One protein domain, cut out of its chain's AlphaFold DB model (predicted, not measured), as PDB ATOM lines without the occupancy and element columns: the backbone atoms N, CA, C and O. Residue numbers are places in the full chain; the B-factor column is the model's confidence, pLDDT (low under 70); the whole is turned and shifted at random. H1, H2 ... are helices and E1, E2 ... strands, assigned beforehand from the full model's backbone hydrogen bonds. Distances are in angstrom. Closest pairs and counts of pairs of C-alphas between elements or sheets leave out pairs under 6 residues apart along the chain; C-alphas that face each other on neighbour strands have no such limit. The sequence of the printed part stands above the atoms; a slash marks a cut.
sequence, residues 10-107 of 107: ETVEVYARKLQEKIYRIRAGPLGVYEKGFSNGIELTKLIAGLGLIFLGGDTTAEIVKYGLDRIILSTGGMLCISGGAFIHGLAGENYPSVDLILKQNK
ATOM      1  N   GLU A  10     222.200 170.531 159.415       98.56
ATOM      2  CA  GLU A  10     222.248 171.234 158.123       98.56
ATOM      3  C   GLU A  10     220.871 171.812 157.743       98.56
ATOM      4  O   GLU A  10     220.756 172.933 157.250       98.56
ATOM      5  N   THR A  11     219.793 171.075 158.032       98.56
ATOM      6  CA  THR A  11     218.426 171.559 157.790       98.56
ATOM      7  C   THR A  11     218.090 172.741 158.697       98.56
ATOM      8  O   THR A  11     217.484 173.703 158.223       98.56
ATOM      9  N   VAL A  12     218.520 172.715 159.965       98.62
ATOM     10  CA  VAL A  12     218.370 173.847 160.895       98.62
ATOM     11  C   VAL A  12     219.019 175.105 160.324       98.62
ATOM     12  O   VAL A  12     218.365 176.144 160.260       98.62
ATOM     13  N   GLU A  13     220.263 175.017 159.855       98.50
ATOM     14  CA  GLU A  13     220.995 176.160 159.291       98.50
ATOM     15  C   GLU A  13     220.310 176.719 158.038       98.50
ATOM     16  O   GLU A  13     220.092 177.930 157.910       98.50
ATOM     17  N   VAL A  14     219.906 175.834 157.122       98.56
ATOM     18  CA  VAL A  14     219.204 176.223 155.893       98.56
ATOM     19  C   VAL A  14     217.869 176.895 156.212       98.56
ATOM     20  O   VAL A  14     217.527 177.905 155.586       98.56
ATOM     21  N   TYR A  15     217.107 176.357 157.165       98.50
ATOM     22  CA  TYR A  15     215.821 176.919 157.569       98.50
ATOM     23  C   TYR A  15     215.999 178.257 158.276       98.50
ATOM     24  O   TYR A  15     215.308 179.209 157.921       98.50
ATOM     25  N   ALA A  16     216.947 178.362 159.209       98.19
ATOM     26  CA  ALA A  16     217.230 179.597 159.931       98.19
ATOM     27  C   ALA A  16     217.548 180.742 158.964       98.19
ATOM     28  O   ALA A  16     216.901 181.789 159.023       98.19
ATOM     29  N   ARG A  17     218.453 180.507 158.003       98.31
ATOM     30  CA  ARG A  17     218.815 181.494 156.975       98.31
ATOM     31  C   ARG A  17     217.598 181.965 156.178       98.31
ATOM     32  O   ARG A  17     217.363 183.161 156.066       98.31
ATOM     33  N   LYS A  18     216.793 181.034 155.660       98.31
ATOM     34  CA  LYS A  18     215.607 181.367 154.851       98.31
ATOM     35  C   LYS A  18     214.513 182.075 155.654       98.31
ATOM     36  O   LYS A  18     213.794 182.903 155.099       98.31
ATOM     37  N   LEU A  19     214.342 181.715 156.925       97.88
ATOM     38  CA  LEU A  19     213.301 182.272 157.786       97.88
ATOM     39  C   LEU A  19     213.661 183.669 158.284       97.88
ATOM     40  O   LEU A  19     212.768 184.503 158.368       97.88
ATOM     41  N   GLN A  20     214.934 183.958 158.569       96.06
ATOM     42  CA  GLN A  20     215.374 185.303 158.971       96.06
ATOM     43  C   GLN A  20     215.100 186.377 157.904       96.06
ATOM     44  O   GLN A  20     214.912 187.539 158.243       96.06
ATOM     45  N   GLU A  21     215.001 185.994 156.630       97.12
ATOM     46  CA  GLU A  21     214.609 186.893 155.536       97.12
ATOM     47  C   GLU A  21     213.104 187.235 155.532       97.12
ATOM     48  O   GLU A  21     212.652 188.035 154.710       97.12
ATOM     49  N   LYS A  22     212.287 186.594 156.381       97.69
ATOM     50  CA  LYS A  22     210.827 186.760 156.401       97.69
ATOM     51  C   LYS A  22     210.391 187.647 157.556       97.69
ATOM     52  O   LYS A  22     210.840 187.488 158.685       97.69
ATOM     53  N   ILE A  23     209.432 188.526 157.267       96.25
ATOM     54  CA  ILE A  23     208.802 189.396 158.269       96.25
ATOM     55  C   ILE A  23     207.984 188.560 159.258       96.25
ATOM     56  O   ILE A  23     208.115 188.718 160.466       96.25
ATOM     57  N   TYR A  24     207.167 187.640 158.738       95.44
ATOM     58  CA  TYR A  24     206.349 186.738 159.540       95.44
ATOM     59  C   TYR A  24     206.833 185.304 159.384       95.44
ATOM     60  O   TYR A  24     207.050 184.817 158.273       95.44
ATOM     61  N   ARG A  25     206.990 184.628 160.518       95.19
ATOM     62  CA  ARG A  25     207.447 183.244 160.627       95.19
ATOM     63  C   ARG A  25     206.441 182.514 161.496       95.19
ATOM     64  O   ARG A  25     206.366 182.762 162.695       95.19
ATOM     65  N   ILE A  26     205.640 181.654 160.882       92.62
ATOM     66  CA  ILE A  26     204.589 180.915 161.578       92.62
ATOM     67  C   ILE A  26     205.096 179.499 161.838       92.62
ATOM     68  O   ILE A  26     205.402 178.770 160.897       92.62
ATOM     69  N   ARG A  27     205.177 179.110 163.111       93.12
ATOM     70  CA  ARG A  27     205.553 177.760 163.537       93.12
ATOM     71  C   ARG A  27     204.336 177.058 164.132       93.12
ATOM     72  O   ARG A  27     203.858 177.433 165.199       93.12
ATOM     73  N   ALA A  28     203.839 176.050 163.426       92.00
ATOM     74  CA  ALA A  28     202.640 175.290 163.778       92.00
ATOM     75  C   ALA A  28     202.973 173.793 163.896       92.00
ATOM     76  O   ALA A  28     202.543 172.982 163.082       92.00
ATOM     77  N   GLY A  29     203.797 173.453 164.883       92.56
ATOM     78  CA  GLY A  29     204.215 172.092 165.207       92.56
ATOM     79  C   GLY A  29     205.718 171.986 165.508       92.56
ATOM     80  O   GLY A  29     206.510 172.811 165.026       92.56
ATOM     81  N   PRO A  30     206.133 170.987 166.305       96.06
ATOM     82  CA  PRO A  30     207.540 170.661 166.500       96.06
ATOM     83  C   PRO A  30     208.156 170.073 165.219       96.06
ATOM     84  O   PRO A  30     207.456 169.552 164.353       96.06
ATOM     85  N   LEU A  31     209.485 170.169 165.084       97.00
ATOM     86  CA  LEU A  31     210.223 169.618 163.928       97.00
ATOM     87  C   LEU A  31     210.894 168.268 164.233       97.00
ATOM     88  O   LEU A  31     211.588 167.710 163.385       97.00
ATOM     89  N   GLY A  32     210.651 167.743 165.430       97.06
ATOM     90  CA  GLY A  32     211.137 166.460 165.901       97.06
ATOM     91  C   GLY A  32     210.306 165.966 167.079       97.06
ATOM     92  O   GLY A  32     209.471 166.694 167.621       97.06
ATOM     93  N   VAL A  33     210.527 164.717 167.481       97.06
ATOM     94  CA  VAL A  33     209.871 164.105 168.648       97.06
ATOM     95  C   VAL A  33     210.565 164.588 169.925       97.06
ATOM     96  O   VAL A  33     211.319 163.857 170.580       97.06
ATOM     97  N   TYR A  34     210.353 165.864 170.240       96.62
ATOM     98  CA  TYR A  34     211.014 166.613 171.308       96.62
ATOM     99  C   TYR A  34     210.864 165.972 172.688       96.62
ATOM    100  O   TYR A  34     211.711 166.161 173.567       96.62
ATOM    101  N   GLU A  35     209.820 165.169 172.890       96.12
ATOM    102  CA  GLU A  35     209.586 164.427 174.117       96.12
ATOM    103  C   GLU A  35     210.648 163.364 174.370       96.12
ATOM    104  O   GLU A  35     210.953 163.089 175.530       96.12
ATOM    105  N   LYS A  36     211.236 162.828 173.295       96.50
ATOM    106  CA  LYS A  36     212.319 161.840 173.306       96.50
ATOM    107  C   LYS A  36     213.712 162.470 173.151       96.50
ATOM    108  O   LYS A  36     214.684 161.741 172.998       96.50
ATOM    109  N   GLY A  37     213.810 163.802 173.195       96.00
ATOM    110  CA  GLY A  37     215.076 164.544 173.117       96.00
ATOM    111  C   GLY A  37     215.484 165.002 171.712       96.00
ATOM    112  O   GLY A  37     216.493 165.691 171.574       96.00
ATOM    113  N   PHE A  38     214.696 164.683 170.683       97.38
ATOM    114  CA  PHE A  38     214.896 165.158 169.310       97.38
ATOM    115  C   PHE A  38     214.475 166.627 169.199       97.38
ATOM    116  O   PHE A  38     213.295 166.937 169.049       97.38
ATOM    117  N   SER A  39     215.434 167.529 169.397       96.12
ATOM    118  CA  SER A  39     215.194 168.932 169.742       96.12
ATOM    119  C   SER A  39     215.869 169.933 168.810       96.12
ATOM    120  O   SER A  39     215.959 171.113 169.143       96.12
ATOM    121  N   ASN A  40     216.270 169.536 167.603       97.88
ATOM    122  CA  ASN A  40     216.844 170.482 166.640       97.88
ATOM    123  C   ASN A  40     215.853 171.598 166.240       97.88
ATOM    124  O   ASN A  40     216.264 172.709 165.900       97.88
ATOM    125  N   GLY A  41     214.542 171.367 166.381       97.00
ATOM    126  CA  GLY A  41     213.517 172.418 166.279       97.00
ATOM    127  C   GLY A  41     213.640 173.545 167.323       97.00
ATOM    128  O   GLY A  41     213.270 174.693 167.046       97.00
ATOM    129  N   ILE A  42     214.204 173.258 168.498       97.12
ATOM    130  CA  ILE A  42     214.500 174.251 169.541       97.12
ATOM    131  C   ILE A  42     215.687 175.121 169.136       97.12
ATOM    132  O   ILE A  42     215.624 176.342 169.285       97.12
ATOM    133  N   GLU A  43     216.734 174.527 168.566       97.06
ATOM    134  CA  GLU A  43     217.872 175.290 168.043       97.06
ATOM    135  C   GLU A  43     217.441 176.209 166.898       97.06
ATOM    136  O   GLU A  43     217.741 177.404 166.917       97.06
ATOM    137  N   LEU A  44     216.615 175.705 165.973       97.44
ATOM    138  CA  LEU A  44     215.999 176.545 164.947       97.44
ATOM    139  C   LEU A  44     215.230 177.719 165.565       97.44
ATOM    140  O   LEU A  44     215.385 178.853 165.120       97.44
ATOM    141  N   THR A  45     214.430 177.460 166.604       95.88
ATOM    142  CA  THR A  45     213.645 178.494 167.293       95.88
ATOM    143  C   THR A  45     214.521 179.605 167.858       95.88
ATOM    144  O   THR A  45     214.203 180.778 167.668       95.88
ATOM    145  N   LYS A  46     215.632 179.259 168.515       94.88
ATOM    146  CA  LYS A  46     216.578 180.247 169.058       94.88
ATOM    147  C   LYS A  46     217.171 181.119 167.950       94.88
ATOM    148  O   LYS A  46     217.247 182.332 168.113       94.88
ATOM    149  N   LEU A  47     217.530 180.521 166.812       95.88
ATOM    150  CA  LEU A  47     218.112 181.235 165.670       95.88
ATOM    151  C   LEU A  47     217.131 182.206 164.995       95.88
ATOM    152  O   LEU A  47     217.556 183.195 164.397       95.88
ATOM    153  N   ILE A  48     215.825 181.934 165.074       95.25
ATOM    154  CA  ILE A  48     214.780 182.754 164.439       95.25
ATOM    155  C   ILE A  48     213.942 183.557 165.444       95.25
ATOM    156  O   ILE A  48     212.920 184.120 165.057       95.25
ATOM    157  N   ALA A  49     214.338 183.619 166.717       93.94
ATOM    158  CA  ALA A  49     213.615 184.375 167.736       93.94
ATOM    159  C   ALA A  49     213.524 185.871 167.378       93.94
ATOM    160  O   ALA A  49     214.363 186.410 166.652       93.94
ATOM    161  N   GLY A  50     212.489 186.548 167.876       94.44
ATOM    162  CA  GLY A  50     212.252 187.961 167.599       94.44
ATOM    163  C   GLY A  50     210.840 188.281 167.125       94.44
ATOM    164  O   GLY A  50     209.987 187.403 166.961       94.44
ATOM    165  N   LEU A  51     210.631 189.564 166.840       95.81
ATOM    166  CA  LEU A  51     209.390 190.090 166.282       95.81
ATOM    167  C   LEU A  51     208.964 189.317 165.024       95.81
ATOM    168  O   LEU A  51     209.781 188.975 164.167       95.81
ATOM    169  N   GLY A  52     207.669 189.029 164.922       95.00
ATOM    170  CA  GLY A  52     207.088 188.327 163.776       95.00
ATOM    171  C   GLY A  52     207.226 186.801 163.812       95.00
ATOM    172  O   GLY A  52     206.693 186.138 162.923       95.00
ATOM    173  N   LEU A  53     207.886 186.222 164.826       95.94
ATOM    174  CA  LEU A  53     207.793 184.788 165.109       95.94
ATOM    175  C   LEU A  53     206.499 184.488 165.874       95.94
ATOM    176  O   LEU A  53     206.278 185.003 166.970       95.94
ATOM    177  N   ILE A  54     205.648 183.647 165.294       93.19
ATOM    178  CA  ILE A  54     204.328 183.305 165.821       93.19
ATOM    179  C   ILE A  54     204.250 181.790 165.975       93.19
ATOM    180  O   ILE A  54     204.394 181.054 164.999       93.19
ATOM    181  N   PHE A  55     203.987 181.323 167.189       93.19
ATOM    182  CA  PHE A  55     203.742 179.915 167.473       93.19
ATOM    183  C   PHE A  55     202.248 179.653 167.517       93.19
ATOM    184  O   PHE A  55     201.509 180.381 168.181       93.19
ATOM    185  N   LEU A  56     201.816 178.598 166.835       90.56
ATOM    186  CA  LEU A  56     200.421 178.191 166.760       90.56
ATOM    187  C   LEU A  56     200.259 176.764 167.269       90.56
ATOM    188  O   LEU A  56     201.003 175.863 166.878       90.56
ATOM    189  N   GLY A  57     199.230 176.549 168.081       87.81
ATOM    190  CA  GLY A  57     198.807 175.213 168.487       87.81
ATOM    191  C   GLY A  57     199.417 174.729 169.801       87.81
ATOM    192  O   GLY A  57     200.454 175.206 170.271       87.81
ATOM    193  N   GLY A  58     198.716 173.766 170.405       88.69
ATOM    194  CA  GLY A  58     199.038 173.243 171.730       88.69
ATOM    195  C   GLY A  58     200.383 172.529 171.776       88.69
ATOM    196  O   GLY A  58     201.158 172.787 172.688       88.69
ATOM    197  N   ASP A  59     200.695 171.706 170.775       91.25
ATOM    198  CA  ASP A  59     201.931 170.917 170.768       91.25
ATOM    199  C   ASP A  59     203.183 171.797 170.629       91.25
ATOM    200  O   ASP A  59     204.131 171.685 171.400       91.25
ATOM    201  N   THR A  60     203.135 172.798 169.742       91.19
ATOM    202  CA  THR A  60     204.190 173.814 169.640       91.19
ATOM    203  C   THR A  60     204.374 174.574 170.954       91.19
ATOM    204  O   THR A  60     205.495 174.840 171.374       91.19
ATOM    205  N   THR A  61     203.271 174.916 171.626       90.88
ATOM    206  CA  THR A  61     203.320 175.595 172.930       90.88
ATOM    207  C   THR A  61     203.932 174.685 173.999       90.88
ATOM    208  O   THR A  61     204.766 175.139 174.781       90.88
ATOM    209  N   ALA A  62     203.567 173.402 174.017       93.44
ATOM    210  CA  ALA A  62     204.087 172.415 174.959       93.44
ATOM    211  C   ALA A  62     205.596 172.193 174.788       93.44
ATOM    212  O   ALA A  62     206.321 172.163 175.784       93.44
ATOM    213  N   GLU A  63     206.084 172.116 173.548       95.50
ATOM    214  CA  GLU A  63     207.514 172.032 173.245       95.50
ATOM    215  C   GLU A  63     208.269 173.255 173.789       95.50
ATOM    216  O   GLU A  63     209.236 173.116 174.539       95.50
ATOM    217  N   ILE A  64     207.793 174.464 173.488       94.00
ATOM    218  CA  ILE A  64     208.413 175.709 173.955       94.00
ATOM    219  C   ILE A  64     208.466 175.802 175.481       94.00
ATOM    220  O   ILE A  64     209.505 176.168 176.038       94.00
ATOM    221  N   VAL A  65     207.371 175.453 176.158       93.44
ATOM    222  CA  VAL A  65     207.301 175.453 177.625       93.44
ATOM    223  C   VAL A  65     208.240 174.397 178.210       93.44
ATOM    224  O   VAL A  65     208.962 174.690 179.162       93.44
ATOM    225  N   LYS A  66     208.303 173.194 177.623       95.31
ATOM    226  CA  LYS A  66     209.201 172.118 178.076       95.31
ATOM    227  C   LYS A  66     210.675 172.528 178.046       95.31
ATOM    228  O   LYS A  66     211.421 172.128 178.937       95.31
ATOM    229  N   TYR A  67     211.089 173.322 177.059       94.56
ATOM    230  CA  TYR A  67     212.461 173.836 176.944       94.56
ATOM    231  C   TYR A  67     212.660 175.227 177.576       94.56
ATOM    232  O   TYR A  67     213.738 175.804 177.439       94.56
ATOM    233  N   GLY A  68     211.657 175.769 178.278       94.25
ATOM    234  CA  GLY A  68     211.755 177.040 179.008       94.25
ATOM    235  C   GLY A  68     211.976 178.271 178.120       94.25
ATOM    236  O   GLY A  68     212.614 179.233 178.546       94.25
ATOM    237  N   LEU A  69     211.501 178.235 176.870       93.06
ATOM    238  CA  LEU A  69     211.670 179.327 175.903       93.06
ATOM    239  C   LEU A  69     210.494 180.312 175.870       93.06
ATOM    240  O   LEU A  69     210.583 181.339 175.199       93.06
ATOM    241  N   ASP A  70     209.412 180.038 176.592       90.88
ATOM    242  CA  ASP A  70     208.190 180.845 176.629       90.88
ATOM    243  C   ASP A  70     208.477 182.312 176.980       90.88
ATOM    244  O   ASP A  70     208.073 183.225 176.257       90.88
ATOM    245  N   ARG A  71     209.269 182.544 178.034       90.25
ATOM    246  CA  ARG A  71     209.647 183.897 178.462       90.25
ATOM    247  C   ARG A  71     210.512 184.608 177.431       90.25
ATOM    248  O   ARG A  71     210.309 185.794 177.196       90.25
ATOM    249  N   ILE A  72     211.444 183.884 176.811       88.44
ATOM    250  CA  ILE A  72     212.366 184.427 175.804       88.44
ATOM    251  C   ILE A  72     211.594 184.844 174.549       88.44
ATOM    252  O   ILE A  72     211.816 185.926 174.005       88.44
ATOM    253  N   ILE A  73     210.655 184.012 174.102       90.00
ATOM    254  CA  ILE A  73     209.810 184.302 172.940       90.00
ATOM    255  C   ILE A  73     208.999 185.572 173.184       90.00
ATOM    256  O   ILE A  73     209.039 186.482 172.359       90.00
ATOM    257  N   LEU A  74     208.341 185.678 174.339       90.12
ATOM    258  CA  LEU A  74     207.568 186.870 174.686       90.12
ATOM    259  C   LEU A  74     208.461 188.114 174.826       90.12
ATOM    260  O   LEU A  74     208.118 189.172 174.304       90.12
ATOM    261  N   SER A  75     209.636 188.001 175.460       91.94
ATOM    262  CA  SER A  75     210.544 189.145 175.646       91.94
ATOM    263  C   SER A  75     211.201 189.631 174.352       91.94
ATOM    264  O   SER A  75     211.618 190.782 174.276       91.94
ATOM    265  N   THR A  76     211.311 188.772 173.336       91.81
ATOM    266  CA  THR A  76     211.890 189.121 172.026       91.81
ATOM    267  C   THR A  76     210.847 189.652 171.033       91.81
ATOM    268  O   THR A  76     211.189 189.976 169.897       91.81
ATOM    269  N   GLY A  77     209.582 189.781 171.449       91.38
ATOM    270  CA  GLY A  77     208.480 190.259 170.606       91.38
ATOM    271  C   GLY A  77     207.825 189.171 169.750       91.38
ATOM    272  O   GLY A  77     207.047 189.486 168.848       91.38
ATOM    273  N   GLY A  78     208.134 187.899 170.013       94.00
ATOM    274  CA  GLY A  78     207.397 186.770 169.461       94.00
ATOM    275  C   GLY A  78     206.035 186.592 170.137       94.00
ATOM    276  O   GLY A  78     205.758 187.152 171.199       94.00
ATOM    277  N   MET A  79     205.171 185.789 169.521       92.56
ATOM    278  CA  MET A  79     203.806 185.555 169.993       92.56
ATOM    279  C   MET A  79     203.528 184.063 170.166       92.56
ATOM    280  O   MET A  79     203.783 183.269 169.261       92.56
ATOM    281  N   LEU A  80     202.949 183.692 171.307       91.19
ATOM    282  CA  LEU A  80     202.406 182.356 171.557       91.19
ATOM    283  C   LEU A  80     200.885 182.405 171.398       91.19
ATOM    284  O   LEU A  80     200.193 183.008 172.219       91.19
ATOM    285  N   CYS A  81     200.354 181.796 170.339       87.94
ATOM    286  CA  CYS A  81     198.922 181.775 170.075       87.94
ATOM    287  C   CYS A  81     198.300 180.425 170.450       87.94
ATOM    288  O   CYS A  81     198.494 179.400 169.788       87.94
ATOM    289  N   ILE A  82     197.491 180.454 171.507       82.25
ATOM    290  CA  ILE A  82     196.838 179.272 172.086       82.25
ATOM    291  C   ILE A  82     195.447 178.983 171.507       82.25
ATOM    292  O   ILE A  82     194.809 178.016 171.909       82.25
ATOM    293  N   SER A  83     194.957 179.788 170.558       83.75
ATOM    294  CA  SER A  83     193.626 179.588 169.964       83.75
ATOM    295  C   SER A  83     193.559 178.391 169.005       83.75
ATOM    296  O   SER A  83     192.472 178.020 168.560       83.75
ATOM    297  N   GLY A  84     194.700 177.748 168.724       83.38
ATOM    298  CA  GLY A  84     194.780 176.445 168.066       83.38
ATOM    299  C   GLY A  84     194.026 176.407 166.739       83.38
ATOM    300  O   GLY A  84     194.340 177.159 165.817       83.38
ATOM    301  N   GLY A  85     193.017 175.536 166.656       83.75
ATOM    302  CA  GLY A  85     192.207 175.353 165.451       83.75
ATOM    303  C   GLY A  85     191.479 176.618 164.996       83.75
ATOM    304  O   GLY A  85     191.346 176.821 163.795       83.75
ATOM    305  N   ALA A  86     191.086 177.506 165.918       88.25
ATOM    306  CA  ALA A  86     190.482 178.777 165.535       88.25
ATOM    307  C   ALA A  86     191.485 179.630 164.745       88.25
ATOM    308  O   ALA A  86     191.169 180.073 163.651       88.25
ATOM    309  N   PHE A  87     192.732 179.777 165.201       85.25
ATOM    310  CA  PHE A  87     193.715 180.554 164.438       85.25
ATOM    311  C   PHE A  87     193.940 180.001 163.025       85.25
ATOM    312  O   PHE A  87     194.008 180.760 162.061       85.25
ATOM    313  N   ILE A  88     194.047 178.673 162.904       82.75
ATOM    314  CA  ILE A  88     194.230 177.998 161.612       82.75
ATOM    315  C   ILE A  88     193.015 178.229 160.706       82.75
ATOM    316  O   ILE A  88     193.188 178.480 159.516       82.75
ATOM    317  N   HIS A  89     191.804 178.201 161.267       87.25
ATOM    318  CA  HIS A  89     190.567 178.467 160.539       87.25
ATOM    319  C   HIS A  89     190.567 179.864 159.903       87.25
ATOM    320  O   HIS A  89     190.381 179.979 158.696       87.25
ATOM    321  N   GLY A  90     190.887 180.919 160.659       87.31
ATOM    322  CA  GLY A  90     190.965 182.259 160.065       87.31
ATOM    323  C   GLY A  90     192.175 182.469 159.157       87.31
ATOM    324  O   GLY A  90     192.067 183.208 158.183       87.31
ATOM    325  N   LEU A  91     193.312 181.801 159.402       83.06
ATOM    326  CA  LEU A  91     194.430 181.787 158.445       83.06
ATOM    327  C   LEU A  91     194.027 181.185 157.094       83.06
ATOM    328  O   LEU A  91     194.553 181.606 156.066       83.06
ATOM    329  N   ALA A  92     193.105 180.220 157.089       87.69
ATOM    330  CA  ALA A  92     192.545 179.653 155.867       87.69
ATOM    331  C   ALA A  92     191.571 180.610 155.145       87.69
ATOM    332  O   ALA A  92     191.108 180.287 154.056       87.69
ATOM    333  N   GLY A  93     191.293 181.790 155.713       91.19
ATOM    334  CA  GLY A  93     190.366 182.780 155.161       91.19
ATOM    335  C   GLY A  93     188.907 182.543 155.546       91.19
ATOM    336  O   GLY A  93     188.027 183.217 155.017       91.19
ATOM    337  N   GLU A  94     188.647 181.604 156.457       94.81
ATOM    338  CA  GLU A  94     187.301 181.315 156.935       94.81
ATOM    339  C   GLU A  94     186.851 182.336 157.986       94.81
ATOM    340  O   GLU A  94     187.645 182.860 158.775       94.81
ATOM    341  N   ASN A  95     185.547 182.604 158.019       93.12
ATOM    342  CA  ASN A  95     184.966 183.502 159.009       93.12
ATOM    343  C   ASN A  95     184.901 182.849 160.390       93.12
ATOM    344  O   ASN A  95     184.795 181.636 160.528       93.12
ATOM    345  N   TYR A  96     184.850 183.671 161.434       94.94
ATOM    346  CA  TYR A  96     184.617 183.203 162.796       94.94
ATOM    347  C   TYR A  96     183.152 183.423 163.179       94.94
ATOM    348  O   TYR A  96     182.794 184.559 163.498       94.94
ATOM    349  N   PRO A  97     182.301 182.377 163.253       92.81
ATOM    350  CA  PRO A  97     180.865 182.560 163.479       92.81
ATOM    351  C   PRO A  97     180.540 183.388 164.729       92.81
ATOM    352  O   PRO A  97     179.654 184.240 164.711       92.81
ATOM    353  N   SER A  98     181.292 183.184 165.814       93.94
ATOM    354  CA  SER A  98     181.130 183.948 167.055       93.94
ATOM    355  C   SER A  98     181.517 185.423 166.903       93.94
ATOM    356  O   SER A  98     180.839 186.282 167.460       93.94
ATOM    357  N   VAL A  99     182.568 185.734 166.138       93.56
ATOM    358  CA  VAL A  99     182.990 187.123 165.881       93.56
ATOM    359  C   VAL A  99     181.984 187.813 164.964       93.56
ATOM    360  O   VAL A  99     181.579 188.935 165.251       93.56
ATOM    361  N   ASP A 100     181.503 187.127 163.926       94.38
ATOM    362  CA  ASP A 100     180.481 187.648 163.015       94.38
ATOM    363  C   ASP A 100     179.195 188.025 163.757       94.38
ATOM    364  O   ASP A 100     178.592 189.063 163.476       94.38
ATOM    365  N   LEU A 101     178.769 187.198 164.719       96.00
ATOM    366  CA  LEU A 101     177.606 187.487 165.561       96.00
ATOM    367  C   LEU A 101     177.821 188.740 166.420       96.00
ATOM    368  O   LEU A 101     176.930 189.586 166.477       96.00
ATOM    369  N   ILE A 102     178.998 188.903 167.032       95.94
ATOM    370  CA  ILE A 102     179.337 190.093 167.834       95.94
ATOM    371  C   ILE A 102     179.384 191.354 166.958       95.94
ATOM    372  O   ILE A 102     178.882 192.409 167.346       95.94
ATOM    373  N   LEU A 103     179.952 191.265 165.753       94.69
ATOM    374  CA  LEU A 103     180.013 192.391 164.816       94.69
ATOM    375  C   LEU A 103     178.625 192.817 164.322       94.69
ATOM    376  O   LEU A 103     178.406 194.000 164.075       94.69
ATOM    377  N   LYS A 104     177.678 191.878 164.206       94.75
ATOM    378  CA  LYS A 104     176.278 192.175 163.868       94.75
ATOM    379  C   LYS A 104     175.518 192.874 164.996       94.75
ATOM    380  O   LYS A 104     174.607 193.623 164.690       94.75
ATOM    381  N   GLN A 105     175.877 192.646 166.262       91.81
ATOM    382  CA  GLN A 105     175.244 193.305 167.416       91.81
ATOM    383  C   GLN A 105     175.680 194.766 167.598       91.81
ATOM    384  O   GLN A 105     174.981 195.533 168.248       91.81
ATOM    385  N   ASN A 106     176.836 195.142 167.042       76.44
ATOM    386  CA  ASN A 106     177.367 196.509 167.090       76.44
ATOM    387  C   ASN A 106     176.922 197.382 165.897       76.44
ATOM    388  O   ASN A 106     177.460 198.474 165.709       76.44
ATOM    389  N   LYS A 107     175.987 196.894 165.075       56.44
ATOM    390  CA  LYS A 107     175.334 197.632 163.986       56.44
ATOM    391  C   LYS A 107     173.870 197.860 164.328       56.44
ATOM    392  O   LYS A 107     173.368 198.932 163.935       56.44
TER     393      LYS A 107
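This is residues 10 to 107 of the 107 residues of the protein "Phosphoglycerate kinase" of Candidatus Bathyarchaeota archaeon (UniProt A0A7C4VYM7). A small three-stranded parallel sheet, E1 E2 E3, lies in the middle of a body with short helices round it, and from this body a tail sticks out, residues 97 to 107 with H6. H1 and H2 make a pair at the end of the body away from the tail, H3 and H4 graze the sheet, and H5 comes between the body's sheet and the tail. The printed part has 98 residues with six named helices and three named strands, in the order H1 E1 H2 E2 H3 H4 E3 H5 H6, and its class is mostly helix. The whole is loose, with a radius of gyration of the C-alphas of 15.6 A, and elongated, spanning 53 by 30 by 24 A.

The strands are E1, residues 25 to 27, 6.5 A long; E2, residues 53 to 56, 10.0 A; and E3, residues 79 to 81, 6.2 A. C-alpha 53 is at (207.793, 184.788, 165.109). The helices are H1, residues 10 to 20, 15.7 A, with C-alpha 10 at (222.248, 171.234, 158.123); H2, residues 40 to 47, 10.9 A; H3, residues 58 to 66, 12.0 A; H4, residues 70 to 75, 8.7 A; H5, residues 85 to 91, 9.8 A; and H6, residues 97 to 105, 12.7 A, ending at C-alpha 105 at (175.244, 193.305, 167.416).

E2 is the inner strand, parallel to E1 at 29 degrees, with N 27 and O 54 2.8 A apart, within hydrogen-bond range. It is parallel to E3 at 13 degrees, with N 55 and O 79 at 2.8 A. E1, H2, E2 and E2, H3 H4, E3 are strand-helix-strand units, parallel neighbour strands joined through helices, each with a right-handed crossover. H3 is on the sheet but only grazes it, with residues 58 to 64; its closest C-alphas to E3 are those of Thr 61 and Leu 80, 7.0 A. H4 only grazes it too, with residues 70 to 74. H1 and H2 touch, closest at the C-alphas of Val 12 and Leu 44, 5.4 A, and run the same way at a tilt of 35.0 degrees, only just steep. H5 is only just not on the sheet, with 4 pairs of C-alphas within 10 A, and is apart from H6. In the six helices every O i to N i+4 pair is within hydrogen-bond range.

The C-alphas of Glu 10 and Lys 107, the two farthest apart, are 54.1 A apart. Without residues 97 to 107, which stand free, the body spans 39 by 29 by 24 A. The printed part has no cut. The link from E1 to H2 is long, with 12 residues, and the other links are tight. The mean pLDDT of the printed part is 92.9, and residue 107 is under 70.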